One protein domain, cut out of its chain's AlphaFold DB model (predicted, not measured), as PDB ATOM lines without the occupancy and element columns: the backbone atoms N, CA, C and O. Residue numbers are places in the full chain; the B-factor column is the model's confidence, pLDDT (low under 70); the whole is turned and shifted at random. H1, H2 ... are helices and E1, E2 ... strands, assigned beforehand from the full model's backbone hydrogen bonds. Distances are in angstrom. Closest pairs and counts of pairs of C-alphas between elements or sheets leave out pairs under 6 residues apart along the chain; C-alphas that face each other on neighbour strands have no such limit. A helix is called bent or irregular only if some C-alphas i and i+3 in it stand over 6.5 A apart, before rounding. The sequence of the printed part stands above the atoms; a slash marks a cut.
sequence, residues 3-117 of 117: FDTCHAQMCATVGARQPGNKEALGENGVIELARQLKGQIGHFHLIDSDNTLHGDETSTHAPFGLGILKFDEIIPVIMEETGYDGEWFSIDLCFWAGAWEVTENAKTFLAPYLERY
ATOM      1  N   PHE A   3     122.804 157.112 151.050       97.50
ATOM      2  CA  PHE A   3     123.045 155.673 151.043       97.50
ATOM      3  C   PHE A   3     122.188 155.003 152.116       97.50
ATOM      4  O   PHE A   3     122.360 155.280 153.293       97.50
ATOM      5  N   ASP A   4     121.266 154.133 151.731       97.94
ATOM      6  CA  ASP A   4     120.437 153.394 152.684       97.94
ATOM      7  C   ASP A   4     120.855 151.924 152.688       97.94
ATOM      8  O   ASP A   4     120.914 151.294 151.629       97.94
ATOM      9  N   THR A   5     121.174 151.373 153.862       97.94
ATOM     10  CA  THR A   5     121.706 150.006 153.982       97.94
ATOM     11  C   THR A   5     120.707 148.932 153.562       97.94
ATOM     12  O   THR A   5     121.102 147.926 152.968       97.94
ATOM     13  N   CYS A   6     119.417 149.137 153.813       97.62
ATOM     14  CA  CYS A   6     118.373 148.182 153.467       97.62
ATOM     15  C   CYS A   6     118.066 148.226 151.967       97.62
ATOM     16  O   CYS A   6     118.006 147.187 151.306       97.62
ATOM     17  N   HIS A   7     117.988 149.413 151.373       97.38
ATOM     18  CA  HIS A   7     117.891 149.561 149.924       97.38
ATOM     19  C   HIS A   7     119.138 149.040 149.206       97.38
ATOM     20  O   HIS A   7     118.995 148.360 148.188       97.38
ATOM     21  N   ALA A   8     120.337 149.295 149.736       97.88
ATOM     22  CA  ALA A   8     121.583 148.743 149.212       97.88
ATOM     23  C   ALA A   8     121.551 147.210 149.218       97.88
ATOM     24  O   ALA A   8     121.936 146.585 148.234       97.88
ATOM     25  N   GLN A   9     121.020 146.590 150.274       98.06
ATOM     26  CA  GLN A   9     120.859 145.139 150.337       98.06
ATOM     27  C   GLN A   9     119.894 144.638 149.264       98.06
ATOM     28  O   GLN A   9     120.196 143.692 148.527       98.06
ATOM     29  N   MET A  10     118.749 145.303 149.127       97.62
ATOM     30  CA  MET A  10     117.741 144.908 148.151       97.62
ATOM     31  C   MET A  10     118.210 145.109 146.709       97.62
ATOM     32  O   MET A  10     117.872 144.291 145.854       97.62
ATOM     33  N   CYS A  11     119.013 146.134 146.415       95.81
ATOM     34  CA  CYS A  11     119.489 146.399 145.057       95.81
ATOM     35  C   CYS A  11     120.777 145.637 144.709       95.81
ATOM     36  O   CYS A  11     120.831 145.008 143.654       95.81
ATOM     37  N   ALA A  12     121.784 145.651 145.584       97.44
ATOM     38  CA  ALA A  12     123.124 145.159 145.286       97.44
ATOM     39  C   ALA A  12     123.329 143.689 145.654       97.44
ATOM     40  O   ALA A  12     124.175 143.046 145.044       97.44
ATOM     41  N   THR A  13     122.562 143.141 146.598       97.31
ATOM     42  CA  THR A  13     122.674 141.727 146.992       97.31
ATOM     43  C   THR A  13     121.508 140.912 146.436       97.31
ATOM     44  O   THR A  13     121.707 139.925 145.731       97.31
ATOM     45  N   VAL A  14     120.269 141.332 146.710       96.94
ATOM     46  CA  VAL A  14     119.065 140.566 146.339       96.94
ATOM     47  C   VAL A  14     118.677 140.759 144.869       96.94
ATOM     48  O   VAL A  14     118.073 139.862 144.267       96.94
ATOM     49  N   GLY A  15     118.975 141.923 144.281       96.00
ATOM     50  CA  GLY A  15     118.490 142.307 142.951       96.00
ATOM     51  C   GLY A  15     116.960 142.379 142.898       96.00
ATOM     52  O   GLY A  15     116.329 141.880 141.963       96.00
ATOM     53  N   ALA A  16     116.338 142.897 143.957       95.56
ATOM     54  CA  ALA A  16     114.894 142.978 144.091       95.56
ATOM     55  C   ALA A  16     114.291 143.847 142.982       95.56
ATOM     56  O   ALA A  16     114.791 144.926 142.671       95.56
ATOM     57  N   ARG A  17     113.202 143.354 142.381       94.12
ATOM     58  CA  ARG A  17     112.464 144.011 141.287       94.12
ATOM     59  C   ARG A  17     113.291 144.341 140.030       94.12
ATOM     60  O   ARG A  17     112.763 145.006 139.142       94.12
ATOM     61  N   GLN A  18     114.530 143.853 139.898       94.81
ATOM     62  CA  GLN A  18     115.250 143.928 138.625       94.81
ATOM     63  C   GLN A  18     114.564 143.015 137.594       94.81
ATOM     64  O   GLN A  18     114.351 141.831 137.876       94.81
ATOM     65  N   PRO A  19     114.190 143.530 136.411       93.25
ATOM     66  CA  PRO A  19     113.660 142.697 135.342       93.25
ATOM     67  C   PRO A  19     114.775 141.859 134.702       93.25
ATOM     68  O   PRO A  19     115.903 142.315 134.552       93.25
ATOM     69  N   GLY A  20     114.439 140.652 134.243       94.31
ATOM     70  CA  GLY A  20     115.386 139.786 133.537       94.31
ATOM     71  C   GLY A  20     116.407 139.115 134.459       94.31
ATOM     72  O   GLY A  20     116.063 138.657 135.549       94.31
ATOM     73  N   ASN A  21     117.651 138.997 133.985       93.50
ATOM     74  CA  ASN A  21     118.737 138.404 134.761       93.50
ATOM     75  C   ASN A  21     119.260 139.426 135.768       93.50
ATOM     76  O   ASN A  21     119.621 140.534 135.387       93.50
ATOM     77  N   LYS A  22     119.320 139.032 137.040       95.06
ATOM     78  CA  LYS A  22     119.805 139.904 138.108       95.06
ATOM     79  C   LYS A  22     121.300 140.169 137.960       95.06
ATOM     80  O   LYS A  22     122.089 139.229 137.874       95.06
ATOM     81  N   GLU A  23     121.671 141.440 138.023       94.25
ATOM     82  CA  GLU A  23     123.053 141.919 138.034       94.25
ATOM     83  C   GLU A  23     123.378 142.435 139.442       94.25
ATOM     84  O   GLU A  23     123.448 143.634 139.699       94.25
ATOM     85  N   ALA A  24     123.487 141.500 140.387       95.62
ATOM     86  CA  ALA A  24     123.827 141.785 141.777       95.62
ATOM     87  C   ALA A  24     125.341 141.648 142.016       95.62
ATOM     88  O   ALA A  24     126.021 140.855 141.367       95.62
ATOM     89  N   LEU A  25     125.853 142.383 143.000       96.44
ATOM     90  CA  LEU A  25     127.241 142.359 143.468       96.44
ATOM     91  C   LEU A  25     127.543 141.168 144.406       96.44
ATOM     92  O   LEU A  25     128.665 141.030 144.887       96.44
ATOM     93  N   GLY A  26     126.566 140.286 144.645       93.12
ATOM     94  CA  GLY A  26     126.719 139.073 145.451       93.12
ATOM     95  C   GLY A  26     126.518 139.306 146.950       93.12
ATOM     96  O   GLY A  26     125.916 140.296 147.354       93.12
ATOM     97  N   GLU A  27     127.004 138.378 147.780       91.31
ATOM     98  CA  GLU A  27     126.730 138.346 149.230       91.31
ATOM     99  C   GLU A  27     127.182 139.613 149.979       91.31
ATOM    100  O   GLU A  27     126.507 140.043 150.909       91.31
ATOM    101  N   ASN A  28     128.271 140.251 149.536       93.38
ATOM    102  CA  ASN A  28     128.804 141.487 150.128       93.38
ATOM    103  C   ASN A  28     128.306 142.757 149.416       93.38
ATOM    104  O   ASN A  28     128.958 143.803 149.478       93.38
ATOM    105  N   GLY A  29     127.171 142.687 148.714       97.50
ATOM    106  CA  GLY A  29     126.740 143.731 147.787       97.50
ATOM    107  C   GLY A  29     126.599 145.123 148.407       97.50
ATOM    108  O   GLY A  29     126.972 146.101 147.765       97.50
ATOM    109  N   VAL A  30     126.150 145.228 149.662       98.19
ATOM    110  CA  VAL A  30     126.056 146.512 150.391       98.19
ATOM    111  C   VAL A  30     127.421 147.193 150.512       98.19
ATOM    112  O   VAL A  30     127.557 148.375 150.202       98.19
ATOM    113  N   ILE A  31     128.436 146.438 150.933       98.38
ATOM    114  CA  ILE A  31     129.806 146.922 151.135       98.38
ATOM    115  C   ILE A  31     130.435 147.313 149.795       98.38
ATOM    116  O   ILE A  31     131.014 148.392 149.668       98.38
ATOM    117  N   GLU A  32     130.288 146.465 148.778       98.31
ATOM    118  CA  GLU A  32     130.839 146.736 147.449       98.31
ATOM    119  C   GLU A  32     130.174 147.950 146.792       98.31
ATOM    120  O   GLU A  32     130.861 148.779 146.191       98.31
ATOM    121  N   LEU A  33     128.862 148.127 146.966       98.12
ATOM    122  CA  LEU A  33     128.168 149.324 146.499       98.12
ATOM    123  C   LEU A  33     128.657 150.579 147.234       98.12
ATOM    124  O   LEU A  33     128.921 151.593 146.589       98.12
ATOM    125  N   ALA A  34     128.828 150.518 148.558       98.12
ATOM    126  CA  ALA A  34     129.363 151.636 149.336       98.12
ATOM    127  C   ALA A  34     130.754 152.057 148.827       98.12
ATOM    128  O   ALA A  34     130.998 153.242 148.585       98.12
ATOM    129  N   ARG A  35     131.642 151.089 148.557       98.00
ATOM    130  CA  ARG A  35     132.973 151.328 147.969       98.00
ATOM    131  C   ARG A  35     132.904 151.958 146.580       98.00
ATOM    132  O   ARG A  35     133.664 152.883 146.298       98.00
ATOM    133  N   GLN A  36     131.992 151.504 145.720       97.75
ATOM    134  CA  GLN A  36     131.788 152.100 144.392       97.75
ATOM    135  C   GLN A  36     131.292 153.551 144.469       97.75
ATOM    136  O   GLN A  36     131.598 154.356 143.590       97.75
ATOM    137  N   LEU A  37     130.577 153.902 145.538       97.56
ATOM    138  CA  LEU A  37     130.068 155.248 145.810       97.56
ATOM    139  C   LEU A  37     131.028 156.112 146.643       97.56
ATOM    140  O   LEU A  37     130.636 157.177 147.132       97.56
ATOM    141  N   LYS A  38     132.291 155.698 146.794       98.12
ATOM    142  CA  LYS A  38     133.325 156.470 147.491       98.12
ATOM    143  C   LYS A  38     133.377 157.923 147.003       98.12
ATOM    144  O   LYS A  38     133.432 158.196 145.805       98.12
ATOM    145  N   GLY A  39     133.369 158.858 147.952       97.62
ATOM    146  CA  GLY A  39     133.357 160.302 147.715       97.62
ATOM    147  C   GLY A  39     132.008 160.872 147.262       97.62
ATOM    148  O   GLY A  39     131.933 162.060 146.959       97.62
ATOM    149  N   GLN A  40     130.952 160.056 147.187       97.62
ATOM    150  CA  GLN A  40     129.618 160.483 146.736       97.62
ATOM    151  C   GLN A  40     128.532 160.328 147.807       97.62
ATOM    152  O   GLN A  40     127.446 160.907 147.665       97.62
ATOM    153  N   ILE A  41     128.784 159.555 148.866       97.25
ATOM    154  CA  ILE A  41     127.872 159.406 150.006       97.25
ATOM    155  C   ILE A  41     127.952 160.684 150.845       97.25
ATOM    156  O   ILE A  41     128.992 160.989 151.408       97.25
ATOM    157  N   GLY A  42     126.853 161.440 150.895       95.19
ATOM    158  CA  GLY A  42     126.746 162.670 151.695       95.19
ATOM    159  C   GLY A  42     125.804 162.530 152.891       95.19
ATOM    160  O   GLY A  42     125.785 163.383 153.767       95.19
ATOM    161  N   HIS A  43     125.009 161.461 152.922       95.25
ATOM    162  CA  HIS A  43     124.170 161.072 154.047       95.25
ATOM    163  C   HIS A  43     123.944 159.564 153.982       95.25
ATOM    164  O   HIS A  43     123.993 158.996 152.885       95.25
ATOM    165  N   PHE A  44     123.646 158.927 155.108       94.69
ATOM    166  CA  PHE A  44     123.189 157.547 155.091       94.69
ATOM    167  C   PHE A  44     122.019 157.307 156.038       94.69
ATOM    168  O   PHE A  44     121.885 157.969 157.065       94.69
ATOM    169  N   HIS A  45     121.193 156.332 155.676       96.75
ATOM    170  CA  HIS A  45     120.187 155.721 156.531       96.75
ATOM    171  C   HIS A  45     120.680 154.336 156.953       96.75
ATOM    172  O   HIS A  45     121.132 153.541 156.123       96.75
ATOM    173  N   LEU A  46     120.608 154.064 158.253       96.75
ATOM    174  CA  LEU A  46     120.885 152.760 158.833       96.75
ATOM    175  C   LEU A  46     119.576 152.101 159.214       96.75
ATOM    176  O   LEU A  46     118.815 152.612 160.040       96.75
ATOM    177  N   ILE A  47     119.380 150.923 158.644       97.38
ATOM    178  CA  ILE A  47     118.367 149.972 159.061       97.38
ATOM    179  C   ILE A  47     118.702 148.583 158.538       97.38
ATOM    180  O   ILE A  47     119.385 148.425 157.519       97.38
ATOM    181  N   ASP A  48     118.257 147.573 159.271       97.44
ATOM    182  CA  ASP A  48     118.427 146.181 158.895       97.44
ATOM    183  C   ASP A  48     117.463 145.782 157.763       97.44
ATOM    184  O   ASP A  48     116.493 146.473 157.436       97.44
ATOM    185  N   SER A  49     117.738 144.636 157.154       96.81
ATOM    186  CA  SER A  49     116.914 144.042 156.108       96.81
ATOM    187  C   SER A  49     116.720 142.560 156.380       96.81
ATOM    188  O   SER A  49     117.665 141.858 156.730       96.81
ATOM    189  N   ASP A  50     115.513 142.056 156.154       96.56
ATOM    190  CA  ASP A  50     115.199 140.623 156.168       96.56
ATOM    191  C   ASP A  50     115.088 140.035 154.743       96.56
ATOM    192  O   ASP A  50     114.581 138.929 154.550       96.56
ATOM    193  N   ASN A  51     115.581 140.772 153.738       96.75
ATOM    194  CA  ASN A  51     115.467 140.491 152.303       96.75
ATOM    195  C   ASN A  51     114.030 140.483 151.745       96.75
ATOM    196  O   ASN A  51     113.827 140.057 150.603       96.75
ATOM    197  N   THR A  52     113.033 140.946 152.501       96.94
ATOM    198  CA  THR A  52     111.650 141.052 152.025       96.94
ATOM    199  C   THR A  52     111.301 142.469 151.571       96.94
ATOM    200  O   THR A  52     112.044 143.431 151.789       96.94
ATOM    201  N   LEU A  53     110.165 142.589 150.881       96.50
ATOM    202  CA  LEU A  53     109.605 143.869 150.467       96.50
ATOM    203  C   LEU A  53     108.345 144.186 151.279       96.50
ATOM    204  O   LEU A  53     107.459 143.342 151.425       96.50
ATOM    205  N   HIS A  54     108.225 145.429 151.730       93.12
ATOM    206  CA  HIS A  54     106.999 145.974 152.281       93.12
ATOM    207  C   HIS A  54     105.988 146.183 151.148       93.12
ATOM    208  O   HIS A  54     106.198 147.009 150.253       93.12
ATOM    209  N   GLY A  55     104.901 145.408 151.176       92.06
ATOM    210  CA  GLY A  55     103.815 145.489 150.195       92.06
ATOM    211  C   GLY A  55     104.233 145.168 148.757       92.06
ATOM    212  O   GLY A  55     103.613 145.681 147.835       92.06
ATOM    213  N   ASP A  56     105.301 144.384 148.558       91.38
ATOM    214  CA  ASP A  56     105.939 144.138 147.253       91.38
ATOM    215  C   ASP A  56     106.473 145.406 146.542       91.38
ATOM    216  O   ASP A  56     106.870 145.356 145.372       91.38
ATOM    217  N   GLU A  57     106.541 146.547 147.241       90.19
ATOM    218  CA  GLU A  57     106.937 147.829 146.653       90.19
ATOM    219  C   GLU A  57     108.345 148.277 147.052       90.19
ATOM    220  O   GLU A  57     109.176 148.524 146.171       90.19
ATOM    221  N   THR A  58     108.616 148.380 148.353       92.38
ATOM    222  CA  THR A  58     109.879 148.897 148.913       92.38
ATOM    223  C   THR A  58     110.511 147.891 149.872       92.38
ATOM    224  O   THR A  58     109.896 146.876 150.161       92.38
ATOM    225  N   SER A  59     111.732 148.115 150.352       95.12
ATOM    226  CA  SER A  59     112.398 147.202 151.285       95.12
ATOM    227  C   SER A  59     111.713 147.171 152.657       95.12
ATOM    228  O   SER A  59     111.286 148.201 153.183       95.12
ATOM    229  N   THR A  60     111.605 145.989 153.264       95.75
ATOM    230  CA  THR A  60     111.152 145.873 154.657       95.75
ATOM    231  C   THR A  60     112.260 146.343 155.593       95.75
ATOM    232  O   THR A  60     113.353 145.779 155.626       95.75
ATOM    233  N   HIS A  61     111.958 147.387 156.361       95.69
ATOM    234  CA  HIS A  61     112.847 147.996 157.347       95.69
ATOM    235  C   HIS A  61     112.742 147.227 158.667       95.69
ATOM    236  O   HIS A  61     111.958 147.574 159.555       95.69
ATOM    237  N   ALA A  62     113.480 146.122 158.760       95.94
ATOM    238  CA  ALA A  62     113.492 145.287 159.953       95.94
ATOM    239  C   ALA A  62     114.246 146.007 161.089       95.94
ATOM    240  O   ALA A  62     115.314 146.574 160.845       95.94
ATOM    241  N   PRO A  63     113.746 145.985 162.339       96.62
ATOM    242  CA  PRO A  63     114.499 146.509 163.472       96.62
ATOM    243  C   PRO A  63     115.876 145.845 163.596       96.62
ATOM    244  O   PRO A  63     116.026 144.654 163.320       96.62
ATOM    245  N   PHE A  64     116.871 146.612 164.051       97.06
ATOM    246  CA  PHE A  64     118.249 146.138 164.196       97.06
ATOM    247  C   PHE A  64     118.351 144.813 164.960       97.06
ATOM    248  O   PHE A  64     117.780 144.660 166.043       97.06
ATOM    249  N   GLY A  65     119.111 143.869 164.396       94.06
ATOM    250  CA  GLY A  65     119.349 142.550 164.984       94.06
ATOM    251  C   GLY A  65     118.271 141.515 164.660       94.06
ATOM    252  O   GLY A  65     118.410 140.361 165.063       94.06
ATOM    253  N   LEU A  66     117.212 141.904 163.942       94.62
ATOM    254  CA  LEU A  66     116.197 140.982 163.425       94.62
ATOM    255  C   LEU A  66     116.388 140.654 161.940       94.62
ATOM    256  O   LEU A  66     115.732 139.740 161.442       94.62
ATOM    257  N   GLY A  67     117.248 141.391 161.235       95.81
ATOM    258  CA  GLY A  67     117.576 141.132 159.843       95.81
ATOM    259  C   GLY A  67     118.897 140.382 159.684       95.81
ATOM    260  O   GLY A  67     119.295 139.566 160.517       95.81
ATOM    261  N   ILE A  68     119.541 140.615 158.545       96.69
ATOM    262  CA  ILE A  68     120.709 139.858 158.078       96.69
ATOM    263  C   ILE A  68     121.959 140.725 157.911       96.69
ATOM    264  O   ILE A  68     123.028 140.191 157.605       96.69
ATOM    265  N   LEU A  69     121.848 142.047 158.064       97.75
ATOM    266  CA  LEU A  69     122.964 142.948 157.812       97.75
ATOM    267  C   LEU A  69     123.998 142.904 158.933       97.75
ATOM    268  O   LEU A  69     123.693 142.965 160.122       97.75
ATOM    269  N   LYS A  70     125.266 142.841 158.528       97.06
ATOM    270  CA  LYS A  70     126.410 142.803 159.438       97.06
ATOM    271  C   LYS A  70     126.977 144.204 159.637       97.06
ATOM    272  O   LYS A  70     127.895 144.621 158.933       97.06
ATOM    273  N   PHE A  71     126.426 144.945 160.595       97.38
ATOM    274  CA  PHE A  71     126.822 146.338 160.836       97.38
ATOM    275  C   PHE A  71     128.269 146.503 161.318       97.38
ATOM    276  O   PHE A  71     128.898 147.501 160.970       97.38
ATOM    277  N   ASP A  72     128.830 145.491 161.987       97.38
ATOM    278  CA  ASP A  72     130.257 145.436 162.336       97.38
ATOM    279  C   ASP A  72     131.188 145.420 161.114       97.38
ATOM    280  O   ASP A  72     132.361 145.756 161.238       97.38
ATOM    281  N   GLU A  73     130.682 145.042 159.938       97.75
ATOM    282  CA  GLU A  73     131.428 145.078 158.677       97.75
ATOM    283  C   GLU A  73     131.034 146.303 157.831       97.75
ATOM    284  O   GLU A  73     131.889 146.947 157.228       97.75
ATOM    285  N   ILE A  74     129.747 146.664 157.809       97.75
ATOM    286  CA  ILE A  74     129.209 147.738 156.957       97.75
ATOM    287  C   ILE A  74     129.607 149.132 157.455       97.75
ATOM    288  O   ILE A  74     130.065 149.953 156.660       97.75
ATOM    289  N   ILE A  75     129.428 149.426 158.749       97.38
ATOM    290  CA  ILE A  75     129.674 150.773 159.291       97.38
ATOM    291  C   ILE A  75     131.150 151.167 159.148       97.38
ATOM    292  O   ILE A  75     131.397 152.265 158.643       97.38
ATOM    293  N   PRO A  76     132.140 150.310 159.482       97.50
ATOM    294  CA  PRO A  76     133.543 150.651 159.259       97.50
ATOM    295  C   PRO A  76     133.862 150.988 157.803       97.50
ATOM    296  O   PRO A  76     134.601 151.931 157.553       97.50
ATOM    297  N   VAL A  77     133.270 150.291 156.827       98.06
ATOM    298  CA  VAL A  77     133.485 150.604 155.405       98.06
ATOM    299  C   VAL A  77     132.966 152.002 155.071       98.06
ATOM    300  O   VAL A  77     133.681 152.783 154.443       98.06
ATOM    301  N   ILE A  78     131.748 152.339 155.503       97.12
ATOM    302  CA  ILE A  78     131.160 153.666 155.269       97.12
ATOM    303  C   ILE A  78     132.030 154.755 155.916       97.12
ATOM    304  O   ILE A  78     132.398 155.730 155.263       97.12
ATOM    305  N   MET A  79     132.403 154.579 157.183       97.06
ATOM    306  CA  MET A  79     133.121 155.611 157.933       97.06
ATOM    307  C   MET A  79     134.594 155.740 157.521       97.06
ATOM    308  O   MET A  79     135.117 156.847 157.442       97.06
ATOM    309  N   GLU A  80     135.280 154.632 157.237       97.38
ATOM    310  CA  GLU A  80     136.737 154.618 157.043       97.38
ATOM    311  C   GLU A  80     137.149 154.577 155.558       97.38
ATOM    312  O   GLU A  80     138.204 155.100 155.195       97.38
ATOM    313  N   GLU A  81     136.342 153.987 154.666       98.00
ATOM    314  CA  GLU A  81     136.751 153.737 153.274       98.00
ATOM    315  C   GLU A  81     136.072 154.645 152.241       98.00
ATOM    316  O   GLU A  81     136.706 154.995 151.231       98.00
ATOM    317  N   THR A  82     134.806 155.033 152.456       97.31
ATOM    318  CA  THR A  82     134.037 155.800 151.457       97.31
ATOM    319  C   THR A  82     134.292 157.301 151.507       97.31
ATOM    320  O   THR A  82     133.906 158.004 150.575       97.31
ATOM    321  N   GLY A  83     134.961 157.797 152.552       95.69
ATOM    322  CA  GLY A  83     135.214 159.225 152.758       95.69
ATOM    323  C   GLY A  83     133.973 160.008 153.189       95.69
ATOM    324  O   GLY A  83     133.871 161.183 152.858       95.69
ATOM    325  N   TYR A  84     133.026 159.348 153.861       96.06
ATOM    326  CA  TYR A  84     131.899 160.030 154.489       96.06
ATOM    327  C   TYR A  84     132.399 160.845 155.688       96.06
ATOM    328  O   TYR A  84     133.128 160.321 156.525       96.06
ATOM    329  N   ASP A  85     132.008 162.113 155.762       93.94
ATOM    330  CA  ASP A  85     132.424 163.071 156.793       93.94
ATOM    331  C   ASP A  85     131.231 163.724 157.515       93.94
ATOM    332  O   ASP A  85     131.381 164.742 158.191       93.94
ATOM    333  N   GLY A  86     130.032 163.151 157.370       90.75
ATOM    334  CA  GLY A  86     128.821 163.666 158.000       90.75
ATOM    335  C   GLY A  86     128.733 163.354 159.497       90.75
ATOM    336  O   GLY A  86     129.292 162.382 159.990       90.75
ATOM    337  N   GLU A  87     127.958 164.169 160.214       89.56
ATOM    338  CA  GLU A  87     127.857 164.135 161.685       89.56
ATOM    339  C   GLU A  87     126.768 163.190 162.222       89.56
ATOM    340  O   GLU A  87     126.597 163.053 163.433       89.56
ATOM    341  N   TRP A  88     125.970 162.585 161.338       92.00
ATOM    342  CA  TRP A  88     124.712 161.944 161.721       92.00
ATOM    343  C   TRP A  88     124.654 160.485 161.295       92.00
ATOM    344  O   TRP A  88     124.931 160.154 160.140       92.00
ATOM    345  N   PHE A  89     124.204 159.644 162.227       94.94
ATOM    346  CA  PHE A  89     123.709 158.300 161.957       94.94
ATOM    347  C   PHE A  89     122.182 158.367 161.993       94.94
ATOM    348  O   PHE A  89     121.591 158.541 163.063       94.94
ATOM    349  N   SER A  90     121.540 158.256 160.833       95.56
ATOM    350  CA  SER A  90     120.082 158.346 160.730       95.56
ATOM    351  C   SER A  90     119.460 156.958 160.777       95.56
ATOM    352  O   SER A  90     119.736 156.125 159.921       95.56
ATOM    353  N   ILE A  91     118.613 156.713 161.775       96.44
ATOM    354  CA  ILE A  91     117.813 155.487 161.874       96.44
ATOM    355  C   ILE A  91     116.587 155.635 160.970       96.44
ATOM    356  O   ILE A  91     115.834 156.598 161.124       96.44
ATOM    357  N   ASP A  92     116.359 154.670 160.082       95.38
ATOM    358  CA  ASP A  92     115.153 154.617 159.254       95.38
ATOM    359  C   ASP A  92     114.252 153.455 159.691       95.38
ATOM    360  O   ASP A  92     114.641 152.301 159.622       95.38
ATOM    361  N   LEU A  93     113.040 153.736 160.165       94.50
ATOM    362  CA  LEU A  93     112.057 152.718 160.574       94.50
ATOM    363  C   LEU A  93     110.808 152.767 159.685       94.50
ATOM    364  O   LEU A  93     109.685 152.576 160.159       94.50
ATOM    365  N   CYS A  94     110.996 153.079 158.398       92.62
ATOM    366  CA  CYS A  94     109.920 153.264 157.435       92.62
ATOM    367  C   CYS A  94     108.885 152.129 157.487       92.62
ATOM    368  O   CYS A  94     109.214 150.949 157.377       92.62
ATOM    369  N   PHE A  95     107.613 152.498 157.652       92.31
ATOM    370  CA  PHE A  95     106.465 151.583 157.716       92.31
ATOM    371  C   PHE A  95     106.498 150.518 158.827       92.31
ATOM    372  O   PHE A  95     105.612 149.659 158.870       92.31
ATOM    373  N   TRP A  96     107.449 150.574 159.766       93.88
ATOM    374  CA  TRP A  96     107.427 149.687 160.922       93.88
ATOM    375  C   TRP A  96     106.331 150.129 161.894       93.88
ATOM    376  O   TRP A  96     106.389 151.210 162.480       93.88
ATOM    377  N   ALA A  97     105.312 149.287 162.080       92.19
ATOM    378  CA  ALA A  97     104.123 149.650 162.856       92.19
ATOM    379  C   ALA A  97     104.438 150.028 164.317       92.19
ATOM    380  O   ALA A  97     103.740 150.860 164.891       92.19
ATOM    381  N   GLY A  98     105.488 149.439 164.900       93.31
ATOM    382  CA  GLY A  98     105.963 149.724 166.258       93.31
ATOM    383  C   GLY A  98     107.254 150.543 166.286       93.31
ATOM    384  O   GLY A  98     108.179 150.202 167.023       93.31
ATOM    385  N   ALA A  99     107.397 151.533 165.393       94.69
ATOM    386  CA  ALA A  99     108.636 152.306 165.251       94.69
ATOM    387  C   ALA A  99     109.052 152.978 166.567       94.69
ATOM    388  O   ALA A  99     110.230 152.975 166.921       94.69
ATOM    389  N   TRP A 100     108.087 153.507 167.320       94.56
ATOM    390  CA  TRP A 100     108.353 154.170 168.595       94.56
ATOM    391  C   TRP A 100     108.970 153.211 169.618       94.56
ATOM    392  O   TRP A 100     109.975 153.530 170.248       94.56
ATOM    393  N   GLU A 101     108.420 152.005 169.723       94.06
ATOM    394  CA  GLU A 101     108.838 150.982 170.677       94.06
ATOM    395  C   GLU A 101     110.242 150.450 170.378       94.06
ATOM    396  O   GLU A 101     110.996 150.143 171.298       94.06
ATOM    397  N   VAL A 102     110.620 150.353 169.100       95.69
ATOM    398  CA  VAL A 102     111.940 149.835 168.704       95.69
ATOM    399  C   VAL A 102     113.013 150.920 168.586       95.69
ATOM    400  O   VAL A 102     114.193 150.590 168.480       95.69
ATOM    401  N   THR A 103     112.646 152.205 168.647       96.00
ATOM    402  CA  THR A 103     113.602 153.323 168.534       96.00
ATOM    403  C   THR A 103     114.659 153.293 169.646       96.00
ATOM    404  O   THR A 103     115.837 153.537 169.385       96.00
ATOM    405  N   GLU A 104     114.283 152.951 170.885       96.06
ATOM    406  CA  GLU A 104     115.248 152.832 171.991       96.06
ATOM    407  C   GLU A 104     116.266 151.706 171.747       96.06
ATOM    408  O   GLU A 104     117.469 151.885 171.974       96.06
ATOM    409  N   ASN A 105     115.807 150.572 171.209       96.12
ATOM    410  CA  ASN A 105     116.677 149.454 170.848       96.12
ATOM    411  C   ASN A 105     117.630 149.839 169.714       96.12
ATOM    412  O   ASN A 105     118.812 149.524 169.789       96.12
ATOM    413  N   ALA A 106     117.146 150.569 168.704       97.06
ATOM    414  CA  ALA A 106     117.977 151.076 167.616       97.06
ATOM    415  C   ALA A 106     119.088 152.004 168.127       97.06
ATOM    416  O   ALA A 106     120.254 151.845 167.768       97.06
ATOM    417  N   LYS A 107     118.752 152.930 169.033       96.00
ATOM    418  CA  LYS A 107     119.745 153.797 169.679       96.00
ATOM    419  C   LYS A 107     120.771 152.988 170.473       96.00
ATOM    420  O   LYS A 107     121.963 153.255 170.370       96.00
ATOM    421  N   THR A 108     120.317 152.011 171.257       97.06
ATOM    422  CA  THR A 108     121.200 151.141 172.051       97.06
ATOM    423  C   THR A 108     122.131 150.326 171.158       97.06
ATOM    424  O   THR A 108     123.321 150.234 171.444       97.06
ATOM    425  N   PHE A 109     121.613 149.785 170.055       97.31
ATOM    426  CA  PHE A 109     122.388 149.037 169.068       97.31
ATOM    427  C   PHE A 109     123.479 149.901 168.426       97.31
ATOM    428  O   PHE A 109     124.604 149.440 168.260       97.31
ATOM    429  N   LEU A 110     123.164 151.157 168.089       96.75
ATOM    430  CA  LEU A 110     124.106 152.049 167.413       96.75
ATOM    431  C   LEU A 110     125.109 152.742 168.347       96.75
ATOM    432  O   LEU A 110     126.122 153.254 167.870       96.75
ATOM    433  N   ALA A 111     124.859 152.752 169.660       97.00
ATOM    434  CA  ALA A 111     125.689 153.459 170.636       97.00
ATOM    435  C   ALA A 111     127.196 153.122 170.548       97.00
ATOM    436  O   ALA A 111     127.986 154.063 170.508       97.00
ATOM    437  N   PRO A 112     127.628 151.850 170.417       97.25
ATOM    438  CA  PRO A 112     129.053 151.529 170.311       97.25
ATOM    439  C   PRO A 112     129.726 152.100 169.054       97.25
ATOM    440  O   PRO A 112     130.918 152.401 169.077       97.25
ATOM    441  N   TYR A 113     128.985 152.255 167.953       96.06
ATOM    442  CA  TYR A 113     129.524 152.834 166.721       96.06
ATOM    443  C   TYR A 113     129.625 154.356 166.822       96.06
ATOM    444  O   TYR A 113     130.632 154.904 166.394       96.06
ATOM    445  N   LEU A 114     128.638 155.010 167.444       94.06
ATOM    446  CA  LEU A 114     128.652 156.455 167.719       94.06
ATOM    447  C   LEU A 114     129.767 156.875 168.686       94.06
ATOM    448  O   LEU A 114     130.234 158.005 168.648       94.06
ATOM    449  N   GLU A 115     130.177 155.991 169.596       95.50
ATOM    450  CA  GLU A 115     131.330 156.247 170.469       95.50
ATOM    451  C   GLU A 115     132.666 156.120 169.724       95.50
ATOM    452  O   GLU A 115     133.669 156.701 170.145       95.50
ATOM    453  N   ARG A 116     132.694 155.339 168.638       95.38
ATOM    454  CA  ARG A 116     133.903 155.044 167.863       95.38
ATOM    455  C   ARG A 116     134.126 156.018 166.704       95.38
ATOM    456  O   ARG A 116     135.286 156.317 166.419       95.38
ATOM    457  N   TYR A 117     133.060 156.426 166.024       93.25
ATOM    458  CA  TYR A 117     133.073 157.209 164.786       93.25
ATOM    459  C   TYR A 117     132.354 158.537 164.971       93.25
ATOM    460  O   TYR A 117     132.918 159.552 164.512       93.25
TER     461      TYR A 117
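What this domain is: This is residues 3 to 117 of the 117 residues of the protein "Sugar phosphate isomerase/epimerase" of Candidatus Poribacteria bacterium (UniProt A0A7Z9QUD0). A short strand hairpin, E2 and E3, has helix H1 packed on it; beyond H1, the helices H2 and H3 lie side by side, and the long, kinked helix H4 makes another side of the domain, near H3. Near the middle, strand E1 lies between two short strand stretches, residues 3 to 4 and 90 to 91, both parallel to it, while residues 14 to 28 form a long loop that reaches one end of the longest axis. The printed part has 115 residues, with four named helices and three named strands in the order H1 H2 E1 E2 E3 H3 H4; the sheet E2 - E3 is antiparallel, and the class is mixed, helices and strands. The whole is compact, with a radius of gyration of the C-alphas of 13.8 A and spans of 43 by 34 by 20 A.

Where its parts are: E2 is residues 48 to 54, 13.2 A from first to last C-alpha, and E3 is residues 58 to 62, 12.2 A. E1 is residues 43 to 46. H1 is residues 5 to 13, beginning at C-alpha 5 (121.706, 150.006, 153.982), and H2 is residues 29 to 36. H3 is residues 71 to 81, 14.5 A long. H4 is residues 99 to 116, 25.5 A long, ending at C-alpha 116 (133.903, 155.044, 167.863).

How they stand to each other: The hairpin E2 and E3 has its directions at 138 degrees; N 54 and O 58 at 2.7 A and N 60 and O 52 at 3.0 A are within hydrogen-bond range. The closest C-alphas of H1 and E2 are those of Cys 6 and Ser 49, 5.1 A apart. E1 pairs with no named strand, and runs on into E2 at 87 degrees. H1 and H2 touch, closest at the C-alphas of Thr 13 and Gly 29, 4.6 A, about perpendicular at 86 degrees. H2 and H3 touch at a shallow tilt of 5 degrees, the same way, closest at the C-alphas of Ile 31 and Ile 74, 5.9 A. H3 and H4 are close but not clearly touching, with the C-alphas of Ile 75 and Tyr 113 at 7.7 A. H4 has a kink of 40 degrees near residue 109 and is irregular, with C-alphas 109 and 112 at 7.2 A. In H1 and H2 every O i to N i+4 pair is within hydrogen-bond range; in H3 5 of 7 are, and in H4 10 of 14.

The domain as a whole: The C-alphas of Gly 20 and Glu 115, the two farthest apart, are 43.5 A apart. The printed part has no cut. The links H1 to H2 and H3 to H4 are long, with 15 and 17 residues. The mean pLDDT of the printed part is 95.8, and no printed residue is under 70.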